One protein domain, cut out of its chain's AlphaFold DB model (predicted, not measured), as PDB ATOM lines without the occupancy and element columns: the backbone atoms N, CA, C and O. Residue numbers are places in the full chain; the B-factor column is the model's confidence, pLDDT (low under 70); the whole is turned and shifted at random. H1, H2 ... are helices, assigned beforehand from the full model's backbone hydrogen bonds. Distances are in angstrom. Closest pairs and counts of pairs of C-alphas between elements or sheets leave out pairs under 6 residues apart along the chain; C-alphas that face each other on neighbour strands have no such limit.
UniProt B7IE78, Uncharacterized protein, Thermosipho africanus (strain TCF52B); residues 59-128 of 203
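Overview. This is residues 59 to 128 of the 203 residues of an uncharacterized protein of Thermosipho africanus (strain TCF52B) (UniProt B7IE78). Four short helices stand in a rounded ring: H1 and H2 cross as a pair at one end of the longest axis, H4 stands at the other end, and H3 lies between H1 and H4. The ring is only loosely closed at H4, which meets H3 and H2 with few residues. The printed part has 70 residues, with H1, H2, H3 and H4 in that order and no named strand, an all-helix class. It is compact, with a radius of gyration of the C-alphas of 11.2 A and spans of 32 by 25 by 21 A.

Along the chain. H1, residues 61 to 70, begins with C-alpha 61 at (3.701, 27.625, -9.981) and is 14.6 A long. H2, residues 74 to 87, measures 19.7 A. H3, residues 95 to 107, measures 18.1 A. H4, residues 112 to 124, measures 18.4 A and ends with C-alpha 124 at (23.026, 25.214, -6.933).

Arrangement. H1 and H2 touch, opposite ways at a steep tilt of 60 degrees; their closest C-alphas, of Ile 64 and Ser 81, are 4.8 A apart. H1 touches H3 at a steep tilt of 48 degrees, the same way; the closest C-alphas, of Ile 70 and Lys 102, are 5.4 A apart. H3 and H4 only just touch, with 3 pairs of C-alphas within 8 A, through residue 104 alone of H3 and residues 114 to 118 alone of H4; the closest C-alphas, of Tyr 104 and Asn 114, are 5.7 A apart. Their tilt is steep, 65 degrees, opposite ways. H2 and H4 only just touch, with 3 pairs, and only at their ends, residues 86 to 87 and 121 to 124; the C-alphas of Leu 87 and Leu 124, the closest, are 5.9 A apart. H1 and H4 are apart, and so are H2 and H3. In H2, H3 and H4 every O i to N i+4 pair is within hydrogen-bond range; in H1, 5 of 6 are.

Size, cuts and confidence. The C-alphas farthest apart, of Leu 61 and Glu 112, are 32.2 A from each other. The printed part has no cut and no long link. No printed residue has a pLDDT under 70.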
ATOM      1  N   PRO A  59       7.859  32.325 -13.510       93.56
ATOM      2  CA  PRO A  59       8.324  31.033 -13.024       93.56
ATOM      3  C   PRO A  59       7.190  30.014 -12.906       93.56
ATOM      4  O   PRO A  59       5.996  30.356 -12.885       93.56
ATOM      5  N   SER A  60       7.560  28.747 -12.783       95.06
ATOM      6  CA  SER A  60       6.639  27.656 -12.478       95.06
ATOM      7  C   SER A  60       5.835  27.893 -11.180       95.06
ATOM      8  O   SER A  60       6.264  28.580 -10.249       95.06
ATOM      9  N   LEU A  61       4.606  27.356 -11.112       95.75
ATOM     10  CA  LEU A  61       3.701  27.625  -9.981       95.75
ATOM     11  C   LEU A  61       4.170  27.010  -8.658       95.75
ATOM     12  O   LEU A  61       3.841  27.536  -7.596       95.75
ATOM     13  N   ASP A  62       4.918  25.914  -8.712       95.94
ATOM     14  CA  ASP A  62       5.575  25.314  -7.554       95.94
ATOM     15  C   ASP A  62       6.671  26.228  -7.001       95.94
ATOM     16  O   ASP A  62       6.687  26.468  -5.796       95.94
ATOM     17  N   ALA A  63       7.498  26.831  -7.860       96.81
ATOM     18  CA  ALA A  63       8.504  27.802  -7.445       96.81
ATOM     19  C   ALA A  63       7.866  29.027  -6.770       96.81
ATOM     20  O   ALA A  63       8.272  29.408  -5.674       96.81
ATOM     21  N   ILE A  64       6.789  29.567  -7.357       96.44
ATOM     22  CA  ILE A  64       6.021  30.672  -6.755       96.44
ATOM     23  C   ILE A  64       5.395  30.257  -5.417       96.44
ATOM     24  O   ILE A  64       5.395  31.029  -4.453       96.44
ATOM     25  N   TYR A  65       4.880  29.028  -5.325       95.75
ATOM     26  CA  TYR A  65       4.368  28.488  -4.070       95.75
ATOM     27  C   TYR A  65       5.466  28.436  -3.001       95.75
ATOM     28  O   TYR A  65       5.243  28.943  -1.900       95.75
ATOM     29  N   TYR A  66       6.645  27.896  -3.323       97.06
ATOM     30  CA  TYR A  66       7.793  27.836  -2.417       97.06
ATOM     31  C   TYR A  66       8.205  29.226  -1.930       97.06
ATOM     32  O   TYR A  66       8.324  29.435  -0.727       97.06
ATOM     33  N   SER A  67       8.310  30.210  -2.823       97.38
ATOM     34  CA  SER A  67       8.604  31.600  -2.451       97.38
ATOM     35  C   SER A  67       7.575  32.189  -1.491       97.38
ATOM     36  O   SER A  67       7.946  32.831  -0.510       97.38
ATOM     37  N   SER A  68       6.288  31.912  -1.722       95.56
ATOM     38  CA  SER A  68       5.195  32.382  -0.860       95.56
ATOM     39  C   SER A  68       5.166  31.738   0.535       95.56
ATOM     40  O   SER A  68       4.408  32.183   1.397       95.56
ATOM     41  N   MET A  69       5.949  30.674   0.754       95.50
ATOM     42  CA  MET A  69       6.165  30.061   2.071       95.50
ATOM     43  C   MET A  69       7.297  30.742   2.853       95.50
ATOM     44  O   MET A  69       7.364  30.591   4.074       95.50
ATOM     45  N   ILE A  70       8.181  31.472   2.162       97.06
ATOM     46  CA  ILE A  70       9.325  32.172   2.759       97.06
ATOM     47  C   ILE A  70       8.946  33.601   3.151       97.06
ATOM     48  O   ILE A  70       9.279  34.039   4.246       97.06
ATOM     49  N   THR A  71       8.240  34.323   2.276       94.12
ATOM     50  CA  THR A  71       7.875  35.729   2.498       94.12
ATOM     51  C   THR A  71       6.526  36.082   1.876       94.12
ATOM     52  O   THR A  71       6.059  35.438   0.934       94.12
ATOM     53  N   GLU A  72       5.899  37.125   2.414       90.62
ATOM     54  CA  GLU A  72       4.669  37.717   1.888       90.62
ATOM     55  C   GLU A  72       4.897  38.967   1.030       90.62
ATOM     56  O   GLU A  72       3.941  39.457   0.410       90.62
ATOM     57  N   ASP A  73       6.128  39.486   1.017       91.31
ATOM     58  CA  ASP A  73       6.523  40.622   0.193       91.31
ATOM     59  C   ASP A  73       6.533  40.206  -1.277       91.31
ATOM     60  O   ASP A  73       7.244  39.287  -1.684       91.31
ATOM     61  N   ARG A  74       5.736  40.901  -2.086       90.12
ATOM     62  CA  ARG A  74       5.529  40.564  -3.494       90.12
ATOM     63  C   ARG A  74       6.818  40.632  -4.316       90.12
ATOM     64  O   ARG A  74       7.036  39.776  -5.169       90.12
ATOM     65  N   SER A  75       7.657  41.633  -4.063       90.44
ATOM     66  CA  SER A  75       8.903  41.835  -4.803       90.44
ATOM     67  C   SER A  75       9.925  40.740  -4.480       90.44
ATOM     68  O   SER A  75      10.579  40.208  -5.378       90.44
ATOM     69  N   LEU A  76       9.989  40.321  -3.213       94.62
ATOM     70  CA  LEU A  76      10.848  39.224  -2.776       94.62
ATOM     71  C   LEU A  76      10.313  37.868  -3.247       94.62
ATOM     72  O   LEU A  76      11.107  37.022  -3.655       94.62
ATOM     73  N   VAL A  77       8.987  37.664  -3.246       95.44
ATOM     74  CA  VAL A  77       8.352  36.461  -3.813       95.44
ATOM     75  C   VAL A  77       8.758  36.289  -5.270       95.44
ATOM     76  O   VAL A  77       9.187  35.202  -5.651       95.44
ATOM     77  N   GLU A  78       8.684  37.348  -6.073       93.88
ATOM     78  CA  GLU A  78       9.090  37.322  -7.478       93.88
ATOM     79  C   GLU A  78      10.559  36.903  -7.646       93.88
ATOM     80  O   GLU A  78      10.843  35.948  -8.373       93.88
ATOM     81  N   LYS A  79      11.494  37.539  -6.929       95.19
ATOM     82  CA  LYS A  79      12.926  37.198  -7.016       95.19
ATOM     83  C   LYS A  79      13.224  35.774  -6.544       95.19
ATOM     84  O   LYS A  79      13.975  35.049  -7.196       95.19
ATOM     85  N   LEU A  80      12.603  35.344  -5.445       97.31
ATOM     86  CA  LEU A  80      12.736  33.980  -4.939       97.31
ATOM     87  C   LEU A  80      12.148  32.946  -5.899       97.31
ATOM     88  O   LEU A  80      12.639  31.825  -5.930       97.31
ATOM     89  N   SER A  81      11.111  33.287  -6.665       97.25
ATOM     90  CA  SER A  81      10.447  32.323  -7.551       97.25
ATOM     91  C   SER A  81      11.390  31.897  -8.671       97.25
ATOM     92  O   SER A  81      11.542  30.711  -8.943       97.25
ATOM     93  N   PHE A  82      12.116  32.851  -9.256       96.12
ATOM     94  CA  PHE A  82      13.172  32.558 -10.224       96.12
ATOM     95  C   PHE A  82      14.329  31.755  -9.612       96.12
ATOM     96  O   PHE A  82      14.843  30.829 -10.238       96.12
ATOM     97  N   LEU A  83      14.713  32.062  -8.369       97.56
ATOM     98  CA  LEU A  83      15.732  31.301  -7.643       97.56
ATOM     99  C   LEU A  83      15.309  29.838  -7.431       97.56
ATOM    100  O   LEU A  83      16.083  28.925  -7.709       97.56
ATOM    101  N   PHE A  84      14.087  29.601  -6.948       98.06
ATOM    102  CA  PHE A  84      13.577  28.253  -6.693       98.06
ATOM    103  C   PHE A  84      13.376  27.444  -7.972       98.06
ATOM    104  O   PHE A  84      13.582  26.235  -7.941       98.06
ATOM    105  N   GLU A  85      13.027  28.088  -9.084       96.62
ATOM    106  CA  GLU A  85      12.949  27.434 -10.393       96.62
ATOM    107  C   GLU A  85      14.318  26.917 -10.868       96.62
ATOM    108  O   GLU A  85      14.402  25.859 -11.485       96.62
ATOM    109  N   GLU A  86      15.412  27.618 -10.557       96.69
ATOM    110  CA  GLU A  86      16.764  27.111 -10.827       96.69
ATOM    111  C   GLU A  86      17.179  26.017  -9.836       96.69
ATOM    112  O   GLU A  86      17.754  25.005 -10.237       96.69
ATOM    113  N   LEU A  87      16.864  26.186  -8.548       97.50
ATOM    114  CA  LEU A  87      17.197  25.200  -7.518       97.50
ATOM    115  C   LEU A  87      16.472  23.867  -7.743       97.50
ATOM    116  O   LEU A  87      17.092  22.813  -7.595       97.50
ATOM    117  N   SER A  88      15.199  23.887  -8.151       96.25
ATOM    118  CA  SER A  88      14.394  22.674  -8.353       96.25
ATOM    119  C   SER A  88      14.947  21.753  -9.447       96.25
ATOM    120  O   SER A  88      14.699  20.548  -9.424       96.25
ATOM    121  N   LYS A  89      15.770  22.285 -10.362       95.88
ATOM    122  CA  LYS A  89      16.476  21.508 -11.396       95.88
ATOM    123  C   LYS A  89      17.607  20.642 -10.833       95.88
ATOM    124  O   LYS A  89      18.091  19.760 -11.533       95.88
ATOM    125  N   ARG A  90      18.077  20.921  -9.611       96.06
ATOM    126  CA  ARG A  90      19.288  20.311  -9.029       96.06
ATOM    127  C   ARG A  90      19.067  19.692  -7.657       96.06
ATOM    128  O   ARG A  90      19.814  18.797  -7.275       96.06
ATOM    129  N   VAL A  91      18.067  20.154  -6.913       96.00
ATOM    130  CA  VAL A  91      17.737  19.634  -5.587       96.00
ATOM    131  C   VAL A  91      16.229  19.568  -5.389       96.00
ATOM    132  O   VAL A  91      15.466  20.397  -5.884       96.00
ATOM    133  N   LYS A  92      15.786  18.565  -4.631       95.69
ATOM    134  CA  LYS A  92      14.389  18.436  -4.227       95.69
ATOM    135  C   LYS A  92      14.042  19.516  -3.199       95.69
ATOM    136  O   LYS A  92      14.617  19.548  -2.115       95.69
ATOM    137  N   ILE A  93      13.058  20.356  -3.519       96.75
ATOM    138  CA  ILE A  93      12.538  21.381  -2.604       96.75
ATOM    139  C   ILE A  93      11.451  20.766  -1.719       96.75
ATOM    140  O   ILE A  93      10.256  20.822  -2.019       96.75
ATOM    141  N   ASP A  94      11.878  20.107  -0.645       96.44
ATOM    142  CA  ASP A  94      10.985  19.544   0.364       96.44
ATOM    143  C   ASP A  94      10.771  20.491   1.558       96.44
ATOM    144  O   ASP A  94      11.241  21.630   1.592       96.44
ATOM    145  N   ARG A  95      10.008  20.021   2.549       95.88
ATOM    146  CA  ARG A  95       9.697  20.802   3.747       95.88
ATOM    147  C   ARG A  95      10.951  21.165   4.547       95.88
ATOM    148  O   ARG A  95      11.042  22.297   5.006       95.88
ATOM    149  N   SER A  96      11.904  20.243   4.683       97.00
ATOM    150  CA  SER A  96      13.137  20.479   5.442       97.00
ATOM    151  C   SER A  96      14.009  21.528   4.753       97.00
ATOM    152  O   SER A  96      14.497  22.453   5.405       97.00
ATOM    153  N   PHE A  97      14.124  21.454   3.422       97.69
ATOM    154  CA  PHE A  97      14.803  22.476   2.633       97.69
ATOM    155  C   PHE A  97      14.161  23.849   2.837       97.69
ATOM    156  O   PHE A  97      14.867  24.819   3.100       97.69
ATOM    157  N   LEU A  98      12.829  23.945   2.739       97.88
ATOM    158  CA  LEU A  98      12.107  25.210   2.901       97.88
ATOM    159  C   LEU A  98      12.244  25.787   4.312       97.88
ATOM    160  O   LEU A  98      12.418  26.993   4.450       97.88
ATOM    161  N   GLU A  99      12.198  24.951   5.350       97.12
ATOM    162  CA  GLU A  99      12.404  25.377   6.740       97.12
ATOM    163  C   GLU A  99      13.827  25.914   6.948       97.12
ATOM    164  O   GLU A  99      14.005  27.010   7.487       97.12
ATOM    165  N   LYS A 100      14.843  25.207   6.436       97.12
ATOM    166  CA  LYS A 100      16.238  25.662   6.489       97.12
ATOM    167  C   LYS A 100      16.452  26.941   5.676       97.12
ATOM    168  O   LYS A 100      17.119  27.863   6.143       97.12
ATOM    169  N   PHE A 101      15.838  27.032   4.497       98.12
ATOM    170  CA  PHE A 101      15.885  28.228   3.663       98.12
ATOM    171  C   PHE A 101      15.214  29.414   4.342       98.12
ATOM    172  O   PHE A 101      15.766  30.506   4.310       98.12
ATOM    173  N   LYS A 102      14.065  29.216   4.993       97.50
ATOM    174  CA  LYS A 102      13.380  30.269   5.743       97.50
ATOM    175  C   LYS A 102      14.241  30.777   6.900       97.50
ATOM    176  O   LYS A 102      14.424  31.983   7.013       97.50
ATOM    177  N   LYS A 103      14.860  29.874   7.672       96.00
ATOM    178  CA  LYS A 103      15.818  30.247   8.727       96.00
ATOM    179  C   LYS A 103      16.979  31.075   8.163       96.00
ATOM    180  O   LYS A 103      17.285  32.134   8.700       96.00
ATOM    181  N   TYR A 104      17.586  30.637   7.057       97.56
ATOM    182  CA  TYR A 104      18.655  31.385   6.383       97.56
ATOM    183  C   TYR A 104      18.176  32.739   5.837       97.56
ATOM    184  O   TYR A 104      18.875  33.751   5.920       97.56
ATOM    185  N   PHE A 105      16.970  32.781   5.280       97.12
ATOM    186  CA  PHE A 105      16.363  33.997   4.767       97.12
ATOM    187  C   PHE A 105      16.149  35.014   5.889       97.12
ATOM    188  O   PHE A 105      16.482  36.175   5.702       97.12
ATOM    189  N   GLU A 106      15.659  34.600   7.055       95.12
ATOM    190  CA  GLU A 106      15.375  35.492   8.185       95.12
ATOM    191  C   GLU A 106      16.647  35.906   8.940       95.12
ATOM    192  O   GLU A 106      16.870  37.094   9.168       95.12
ATOM    193  N   ALA A 107      17.507  34.946   9.286       94.56
ATOM    194  CA  ALA A 107      18.693  35.196  10.102       94.56
ATOM    195  C   ALA A 107      19.892  35.698   9.281       94.56
ATOM    196  O   ALA A 107      20.637  36.567   9.723       94.56
ATOM    197  N   GLY A 108      20.071  35.197   8.059       94.69
ATOM    198  CA  GLY A 108      21.269  35.417   7.249       94.69
ATOM    199  C   GLY A 108      22.491  34.639   7.731       94.69
ATOM    200  O   GLY A 108      22.377  33.681   8.488       94.69
ATOM    201  N   GLU A 109      23.672  35.038   7.264       93.88
ATOM    202  CA  GLU A 109      24.967  34.402   7.563       93.88
ATOM    203  C   GLU A 109      25.479  34.721   8.989       93.88
ATOM    204  O   GLU A 109      26.589  35.216   9.163       93.88
ATOM    205  N   VAL A 110      24.649  34.474  10.011       91.81
ATOM    206  CA  VAL A 110      24.952  34.748  11.436       91.81
ATOM    207  C   VAL A 110      25.783  33.664  12.116       91.81
ATOM    208  O   VAL A 110      26.431  33.929  13.124       91.81
ATOM    209  N   ASP A 111      25.757  32.450  11.577       92.25
ATOM    210  CA  ASP A 111      26.499  31.294  12.070       92.25
ATOM    211  C   ASP A 111      27.104  30.518  10.889       92.25
ATOM    212  O   ASP A 111      26.790  30.763   9.715       92.25
ATOM    213  N   GLU A 112      28.025  29.606  11.199       93.69
ATOM    214  CA  GLU A 112      28.731  28.828  10.183       93.69
ATOM    215  C   GLU A 112      27.783  27.907   9.403       93.69
ATOM    216  O   GLU A 112      27.897  27.809   8.180       93.69
ATOM    217  N   ASP A 113      26.770  27.337  10.060       93.81
ATOM    218  CA  ASP A 113      25.760  26.488   9.422       93.81
ATOM    219  C   ASP A 113      24.963  27.238   8.344       93.81
ATOM    220  O   ASP A 113      24.747  26.732   7.235       93.81
ATOM    221  N   ASN A 114      24.536  28.465   8.643       94.69
ATOM    222  CA  ASN A 114      23.830  29.345   7.722       94.69
ATOM    223  C   ASN A 114      24.741  29.803   6.584       94.69
ATOM    224  O   ASN A 114      24.295  29.873   5.439       94.69
ATOM    225  N   LYS A 115      26.020  30.075   6.861       95.00
ATOM    226  CA  LYS A 115      27.003  30.423   5.827       95.00
ATOM    227  C   LYS A 115      27.246  29.261   4.862       95.00
ATOM    228  O   LYS A 115      27.220  29.453   3.644       95.00
ATOM    229  N   VAL A 116      27.419  28.046   5.385       96.94
ATOM    230  CA  VAL A 116      27.560  26.820   4.585       96.94
ATOM    231  C   VAL A 116      26.307  26.588   3.745       96.94
ATOM    232  O   VAL A 116      26.407  26.328   2.545       96.94
ATOM    233  N   PHE A 117      25.120  26.754   4.329       97.06
ATOM    234  CA  PHE A 117      23.870  26.629   3.587       97.06
ATOM    235  C   PHE A 117      23.709  27.705   2.503       97.06
ATOM    236  O   PHE A 117      23.335  27.380   1.377       97.06
ATOM    237  N   GLY A 118      24.045  28.964   2.787       96.50
ATOM    238  CA  GLY A 118      24.039  30.041   1.794       96.50
ATOM    239  C   GLY A 118      24.988  29.767   0.625       96.50
ATOM    240  O   GLY A 118      24.642  30.005  -0.536       96.50
ATOM    241  N   ASN A 119      26.168  29.201   0.899       96.81
ATOM    242  CA  ASN A 119      27.102  28.753  -0.137       96.81
ATOM    243  C   ASN A 119      26.524  27.612  -0.974       96.81
ATOM    244  O   ASN A 119      26.582  27.668  -2.201       96.81
ATOM    245  N   TYR A 120      25.916  26.620  -0.321       96.81
ATOM    246  CA  TYR A 120      25.241  25.510  -0.988       96.81
ATOM    247  C   TYR A 120      24.117  25.993  -1.916       96.81
ATOM    248  O   TYR A 120      24.082  25.615  -3.087       96.81
ATOM    249  N   VAL A 121      23.252  26.895  -1.440       96.81
ATOM    250  CA  VAL A 121      22.201  27.517  -2.260       96.81
ATOM    251  C   VAL A 121      22.814  28.209  -3.476       96.81
ATOM    252  O   VAL A 121      22.385  27.944  -4.594       96.81
ATOM    253  N   ASN A 122      23.838  29.049  -3.295       95.88
ATOM    254  CA  ASN A 122      24.437  29.788  -4.410       95.88
ATOM    255  C   ASN A 122      25.145  28.903  -5.433       95.88
ATOM    256  O   ASN A 122      25.132  29.236  -6.618       95.88
ATOM    257  N   LEU A 123      25.748  27.797  -4.996       95.75
ATOM    258  CA  LEU A 123      26.352  26.812  -5.888       95.75
ATOM    259  C   LEU A 123      25.285  26.169  -6.788       95.75
ATOM    260  O   LEU A 123      25.488  25.984  -7.989       95.75
ATOM    261  N   LEU A 124      24.117  25.868  -6.218       95.69
ATOM    262  CA  LEU A 124      23.026  25.214  -6.933       95.69
ATOM    263  C   LEU A 124      22.111  26.171  -7.693       95.69
ATOM    264  O   LEU A 124      21.385  25.726  -8.572       95.69
ATOM    265  N   SER A 125      22.156  27.471  -7.445       91.88
ATOM    266  CA  SER A 125      21.137  28.395  -7.941       91.88
ATOM    267  C   SER A 125      21.293  28.855  -9.404       91.88
ATOM    268  O   SER A 125      20.524  29.681  -9.887       91.88
ATOM    269  N   GLY A 126      22.269  28.310 -10.135       93.06
ATOM    270  CA  GLY A 126      22.347  28.425 -11.595       93.06
ATOM    271  C   GLY A 126      22.484  29.865 -12.076       93.06
ATOM    272  O   GLY A 126      23.484  30.521 -11.787       93.06
ATOM    273  N   ARG A 127      21.492  30.372 -12.813       95.06
ATOM    274  CA  ARG A 127      21.483  31.774 -13.265       95.06
ATOM    275  C   ARG A 127      21.331  32.777 -12.118       95.06
ATOM    276  O   ARG A 127      21.975  33.823 -12.148       95.06
ATOM    277  N   TYR A 128      20.501  32.480 -11.123       96.88
ATOM    278  CA  TYR A 128      20.126  33.451 -10.094       96.88
ATOM    279  C   TYR A 128      20.895  33.208  -8.800       96.88
ATOM    280  O   TYR A 128      21.027  32.073  -8.381       96.88
TER     281      TYR A 128